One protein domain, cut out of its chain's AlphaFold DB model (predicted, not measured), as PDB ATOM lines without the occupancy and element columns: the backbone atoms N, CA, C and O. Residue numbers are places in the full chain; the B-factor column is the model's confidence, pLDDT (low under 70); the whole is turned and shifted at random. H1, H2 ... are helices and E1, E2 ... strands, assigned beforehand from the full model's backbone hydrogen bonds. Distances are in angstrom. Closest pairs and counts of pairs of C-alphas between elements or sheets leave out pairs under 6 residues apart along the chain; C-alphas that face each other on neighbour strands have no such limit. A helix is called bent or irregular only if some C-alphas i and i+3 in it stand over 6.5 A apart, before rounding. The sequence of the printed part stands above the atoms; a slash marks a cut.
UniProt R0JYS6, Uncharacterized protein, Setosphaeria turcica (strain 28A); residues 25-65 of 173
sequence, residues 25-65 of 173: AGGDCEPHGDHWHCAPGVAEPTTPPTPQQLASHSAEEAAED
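AT A GLANCE: This is residues 25 to 65 of the 173 residues of an uncharacterized protein of Setosphaeria turcica (strain 28A) (UniProt R0JYS6). A small two-stranded hairpin, E1 and E2, has one helix, H1, on its E1 side, and a wide loop of residues 39 to 50 swings out past E2 and comes back to the start of H1. The first part of H1 lies beside E1, while residues 59 to 65, of which 59 to 64 belong to H1, stick out free at one end. The printed part has 41 residues with two named strands and one named helix, in the order E1, E2, H1; the sheet, in the order E1, E2, is antiparallel and the class is mixed, helices and strands. The whole is only just compact, close to loose, with a radius of gyration of the C-alphas of 10.6 A, and its outline is elongated, with spans of 31 by 19 by 12 A.

HOW THE PARTS SIT: Strand E1, residues 29 to 32, and strand E2, residues 35 to 38, are antiparallel neighbours and form a hairpin. The angle between their N-to-C directions is 150 degrees. Of the C-alphas that face each other, those of Cys 29 and Cys 38 are 4.0 A apart and those of His 32 and His 35 are 5.3 A apart. Within hydrogen-bond range across the pair are, among others, N 30 and O 37 at 2.8 A and N 35 and O 32 at 3.1 A. Helix H1, residues 51 to 64, has 5 pairs of C-alphas within 8 A of E1. The closest C-alphas of these two elements are those of Pro 31 and Leu 54, 5.9 A apart, and the centres are 10.7 A apart. Residues 51 to 58 make the 14 pairs of C-alphas within 10 A between H1 and E1. In H1, 9 of 10 O i to N i+4 pairs are within hydrogen-bond range.

IN THESE COORDINATES: E1 runs from Cys 29, whose C-alpha is at (-22.673, 30.499, 5.932), to His 32, over 9.7 A. E2 runs from His 35 to Cys 38, whose C-alpha is at (-25.685, 31.578, 3.483), also over 9.7 A. H1 runs from Pro 51 to Glu 64, over 20.8 A, and ends with C-alpha 64 at (-7.727, 20.753, -1.693). H1 is not bent.

THE WHOLE: The two C-alphas farthest apart are those of Thr 46 and Asp 65, at 32.2 A, and the printed part has no cut. The link from E1 to E2 is tight, with 2 residues between them, and the link from E2 to H1 is long, with 12 residues between them. The mean pLDDT of the printed part is 78.5; the model's confidence is low, under 70, at residues 25 to 27 and 58 to 65.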
ATOM      1  N   ALA A  25     -18.420  29.405  13.030       51.41
ATOM      2  CA  ALA A  25     -18.776  30.057  11.770       51.41
ATOM      3  C   ALA A  25     -19.748  29.129  11.065       51.41
ATOM      4  O   ALA A  25     -19.391  27.968  10.850       51.41
ATOM      5  N   GLY A  26     -21.021  29.556  11.046       51.97
ATOM      6  CA  GLY A  26     -22.146  28.634  10.945       51.97
ATOM      7  C   GLY A  26     -21.848  27.749   9.764       51.97
ATOM      8  O   GLY A  26     -21.547  28.296   8.711       51.97
ATOM      9  N   GLY A  27     -21.872  26.426   9.929       63.03
ATOM     10  CA  GLY A  27     -21.563  25.499   8.833       63.03
ATOM     11  C   GLY A  27     -22.460  25.684   7.598       63.03
ATOM     12  O   GLY A  27     -22.304  24.970   6.618       63.03
ATOM     13  N   ASP A  28     -23.390  26.636   7.663       79.19
ATOM     14  CA  ASP A  28     -24.354  27.031   6.658       79.19
ATOM     15  C   ASP A  28     -24.097  28.439   6.054       79.19
ATOM     16  O   ASP A  28     -24.909  28.878   5.239       79.19
ATOM     17  N   CYS A  29     -23.034  29.165   6.448       88.50
ATOM     18  CA  CYS A  29     -22.673  30.499   5.932       88.50
ATOM     19  C   CYS A  29     -21.162  30.659   5.656       88.50
ATOM     20  O   CYS A  29     -20.350  30.639   6.583       88.50
ATOM     21  N   GLU A  30     -20.808  30.931   4.399       90.00
ATOM     22  CA  GLU A  30     -19.443  31.105   3.885       90.00
ATOM     23  C   GLU A  30     -19.035  32.596   3.835       90.00
ATOM     24  O   GLU A  30     -19.811  33.424   3.348       90.00
ATOM     25  N   PRO A  31     -17.850  33.006   4.323       91.56
ATOM     26  CA  PRO A  31     -17.415  34.398   4.285       91.56
ATOM     27  C   PRO A  31     -16.746  34.786   2.959       91.56
ATOM     28  O   PRO A  31     -15.724  34.227   2.571       91.56
ATOM     29  N   HIS A  32     -17.232  35.860   2.339       87.31
ATOM     30  CA  HIS A  32     -16.664  36.441   1.122       87.31
ATOM     31  C   HIS A  32     -16.285  37.900   1.342       87.31
ATOM     32  O   HIS A  32     -17.064  38.816   1.091       87.31
ATOM     33  N   GLY A  33     -15.055  38.131   1.795       88.81
ATOM     34  CA  GLY A  33     -14.556  39.484   2.026       88.81
ATOM     35  C   GLY A  33     -15.390  40.219   3.075       88.81
ATOM     36  O   GLY A  33     -15.176  40.043   4.271       88.81
ATOM     37  N   ASP A  34     -16.310  41.063   2.614       90.69
ATOM     38  CA  ASP A  34     -17.180  41.911   3.423       90.69
ATOM     39  C   ASP A  34     -18.609  41.377   3.628       90.69
ATOM     40  O   ASP A  34     -19.345  41.969   4.418       90.69
ATOM     41  N   HIS A  35     -19.000  40.269   2.990       90.75
ATOM     42  CA  HIS A  35     -20.355  39.709   3.092       90.75
ATOM     43  C   HIS A  35     -20.369  38.206   3.401       90.75
ATOM     44  O   HIS A  35     -19.343  37.527   3.311       90.75
ATOM     45  N   TRP A  36     -21.540  37.688   3.777       91.94
ATOM     46  CA  TRP A  36     -21.763  36.262   4.004       91.94
ATOM     47  C   TRP A  36     -22.575  35.654   2.867       91.94
ATOM     48  O   TRP A  36     -23.515  36.258   2.360       91.94
ATOM     49  N   HIS A  37     -22.252  34.421   2.508       91.69
ATOM     50  CA  HIS A  37     -23.044  33.612   1.603       91.69
ATOM     51  C   HIS A  37     -23.674  32.463   2.388       91.69
ATOM     52  O   HIS A  37     -22.996  31.508   2.755       91.69
ATOM     53  N   CYS A  38     -24.967  32.568   2.683       92.38
ATOM     54  CA  CYS A  38     -25.685  31.578   3.483       92.38
ATOM     55  C   CYS A  38     -26.610  30.704   2.632       92.38
ATOM     56  O   CYS A  38     -27.146  31.145   1.615       92.38
ATOM     57  N   ALA A  39     -26.857  29.479   3.095       88.06
ATOM     58  CA  ALA A  39     -27.834  28.592   2.475       88.06
ATOM     59  C   ALA A  39     -29.263  29.192   2.494       88.06
ATOM     60  O   ALA A  39     -29.611  29.968   3.394       88.06
ATOM     61  N   PRO A  40     -30.141  28.819   1.542       84.94
ATOM     62  CA  PRO A  40     -31.507  29.329   1.491       84.94
ATOM     63  C   PRO A  40     -32.274  29.124   2.803       84.94
ATOM     64  O   PRO A  40     -32.333  28.022   3.347       84.94
ATOM     65  N   GLY A  41     -32.908  30.189   3.296       82.38
ATOM     66  CA  GLY A  41     -33.688  30.161   4.538       82.38
ATOM     67  C   GLY A  41     -32.858  30.282   5.821       82.38
ATOM     68  O   GLY A  41     -33.445  30.385   6.900       82.38
ATOM     69  N   VAL A  42     -31.528  30.328   5.720       87.19
ATOM     70  CA  VAL A  42     -30.643  30.684   6.831       87.19
ATOM     71  C   VAL A  42     -30.542  32.202   6.912       87.19
ATOM     72  O   VAL A  42     -30.406  32.893   5.904       87.19
ATOM     73  N   ALA A  43     -30.657  32.736   8.126       85.19
ATOM     74  CA  ALA A  43     -30.524  34.166   8.347       85.19
ATOM     75  C   ALA A  43     -29.057  34.584   8.200       85.19
ATOM     76  O   ALA A  43     -28.188  34.048   8.888       85.19
ATOM     77  N   GLU A  44     -28.805  35.566   7.336       84.00
ATOM     78  CA  GLU A  44     -27.469  36.123   7.159       84.00
ATOM     79  C   GLU A  44     -27.013  36.858   8.433       84.00
ATOM     80  O   GLU A  44     -27.788  37.640   9.007       84.00
ATOM     81  N   PRO A  45     -25.772  36.637   8.907       88.50
ATOM     82  CA  PRO A  45     -25.230  37.403  10.013       88.50
ATOM     83  C   PRO A  45     -25.184  38.896   9.683       88.50
ATOM     84  O   PRO A  45     -24.685  39.323   8.649       88.50
ATOM     85  N   THR A  46     -25.633  39.728  10.621       87.19
ATOM     86  CA  THR A  46     -25.654  41.191  10.445       87.19
ATOM     87  C   THR A  46     -24.294  41.856  10.661       87.19
ATOM     88  O   THR A  46     -24.175  43.079  10.599       87.19
ATOM     89  N   THR A  47     -23.273  41.080  11.015       89.06
ATOM     90  CA  THR A  47     -21.906  41.555  11.244       89.06
ATOM     91  C   THR A  47     -21.023  40.973  10.155       89.06
ATOM     92  O   THR A  47     -21.102  39.766   9.962       89.06
ATOM     93  N   PRO A  48     -20.189  41.771   9.467       90.00
ATOM     94  CA  PRO A  48     -19.349  41.266   8.386       90.00
ATOM     95  C   PRO A  48     -18.347  40.209   8.884       90.00
ATOM     96  O   PRO A  48     -17.995  40.216  10.073       90.00
ATOM     97  N   PRO A  49     -17.855  39.330   7.994       91.25
ATOM     98  CA  PRO A  49     -16.814  38.370   8.331       91.25
ATOM     99  C   PRO A  49     -15.571  39.017   8.936       91.25
ATOM    100  O   PRO A  49     -15.116  40.082   8.512       91.25
ATOM    101  N   THR A  50     -14.979  38.352   9.928       90.19
ATOM    102  CA  THR A  50     -13.680  38.777  10.462       90.19
ATOM    103  C   THR A  50     -12.535  38.320   9.548       90.19
ATOM    104  O   THR A  50     -12.646  37.276   8.899       90.19
ATOM    105  N   PRO A  51     -11.386  39.026   9.521       89.12
ATOM    106  CA  PRO A  51     -10.217  38.604   8.740       89.12
ATOM    107  C   PRO A  51      -9.723  37.193   9.076       89.12
ATOM    108  O   PRO A  51      -9.174  36.503   8.226       89.12
ATOM    109  N   GLN A  52      -9.912  36.765  10.323       87.75
ATOM    110  CA  GLN A  52      -9.561  35.433  10.794       87.75
ATOM    111  C   GLN A  52     -10.439  34.367  10.137       87.75
ATOM    112  O   GLN A  52      -9.910  33.355   9.697       87.75
ATOM    113  N   GLN A  53     -11.749  34.616  10.020       86.19
ATOM    114  CA  GLN A  53     -12.668  33.728   9.303       86.19
ATOM    115  C   GLN A  53     -12.296  33.681   7.819       86.19
ATOM    116  O   GLN A  53     -12.068  32.604   7.287       86.19
ATOM    117  N   LEU A  54     -12.080  34.833   7.182       86.00
ATOM    118  CA  LEU A  54     -11.677  34.882   5.773       86.00
ATOM    119  C   LEU A  54     -10.366  34.117   5.496       86.00
ATOM    120  O   LEU A  54     -10.238  33.435   4.480       86.00
ATOM    121  N   ALA A  55      -9.403  34.184   6.421       82.62
ATOM    122  CA  ALA A  55      -8.141  33.455   6.324       82.62
ATOM    123  C   ALA A  55      -8.297  31.939   6.523       82.62
ATOM    124  O   ALA A  55      -7.574  31.177   5.888       82.62
ATOM    125  N   SER A  56      -9.219  31.495   7.382       77.06
ATOM    126  CA  SER A  56      -9.509  30.071   7.581       77.06
ATOM    127  C   SER A  56     -10.137  29.437   6.339       77.06
ATOM    128  O   SER A  56      -9.668  28.389   5.913       77.06
ATOM    129  N   HIS A  57     -11.096  30.110   5.699       74.06
ATOM    130  CA  HIS A  57     -11.700  29.632   4.448       74.06
ATOM    131  C   HIS A  57     -10.706  29.660   3.271       74.06
ATOM    132  O   HIS A  57     -10.670  28.750   2.452       74.06
ATOM    133  N   SER A  58      -9.786  30.632   3.255       66.94
ATOM    134  CA  SER A  58      -8.706  30.681   2.253       66.94
ATOM    135  C   SER A  58      -7.643  29.582   2.425       66.94
ATOM    136  O   SER A  58      -6.911  29.282   1.484       66.94
ATOM    137  N   ALA A  59      -7.487  29.031   3.633       61.44
ATOM    138  CA  ALA A  59      -6.489  28.001   3.924       61.44
ATOM    139  C   ALA A  59      -6.995  26.586   3.603       61.44
ATOM    140  O   ALA A  59      -6.186  25.742   3.216       61.44
ATOM    141  N   GLU A  60      -8.301  26.346   3.738       56.19
ATOM    142  CA  GLU A  60      -8.936  25.071   3.387       56.19
ATOM    143  C   GLU A  60      -8.942  24.877   1.857       56.19
ATOM    144  O   GLU A  60      -8.428  23.871   1.378       56.19
ATOM    145  N   GLU A  61      -9.314  25.906   1.078       52.88
ATOM    146  CA  GLU A  61      -9.250  25.911  -0.401       52.88
ATOM    147  C   GLU A  61      -7.831  25.634  -0.949       52.88
ATOM    148  O   GLU A  61      -7.649  25.028  -2.005       52.88
ATOM    149  N   ALA A  62      -6.790  26.041  -0.212       53.62
ATOM    150  CA  ALA A  62      -5.394  25.774  -0.568       53.62
ATOM    151  C   ALA A  62      -4.931  24.344  -0.217       53.62
ATOM    152  O   ALA A  62      -3.890  23.897  -0.707       53.62
ATOM    153  N   ALA A  63      -5.665  23.624   0.635       53.22
ATOM    154  CA  ALA A  63      -5.372  22.240   1.000       53.22
ATOM    155  C   ALA A  63      -5.988  21.230   0.010       53.22
ATOM    156  O   ALA A  63      -5.398  20.169  -0.219       53.22
ATOM    157  N   GLU A  64      -7.098  21.577  -0.648       50.59
ATOM    158  CA  GLU A  64      -7.727  20.753  -1.693       50.59
ATOM    159  C   GLU A  64      -6.776  20.537  -2.900       50.59
ATOM    160  O   GLU A  64      -6.686  19.428  -3.432       50.59
ATOM    161  N   ASP A  65      -5.970  21.546  -3.273       44.72
ATOM    162  CA  ASP A  65      -4.966  21.464  -4.361       44.72
ATOM    163  C   ASP A  65      -3.713  20.647  -3.969       44.72
ATOM    164  O   ASP A  65      -3.040  20.042  -4.807       44.72
TER     165      ASP A  65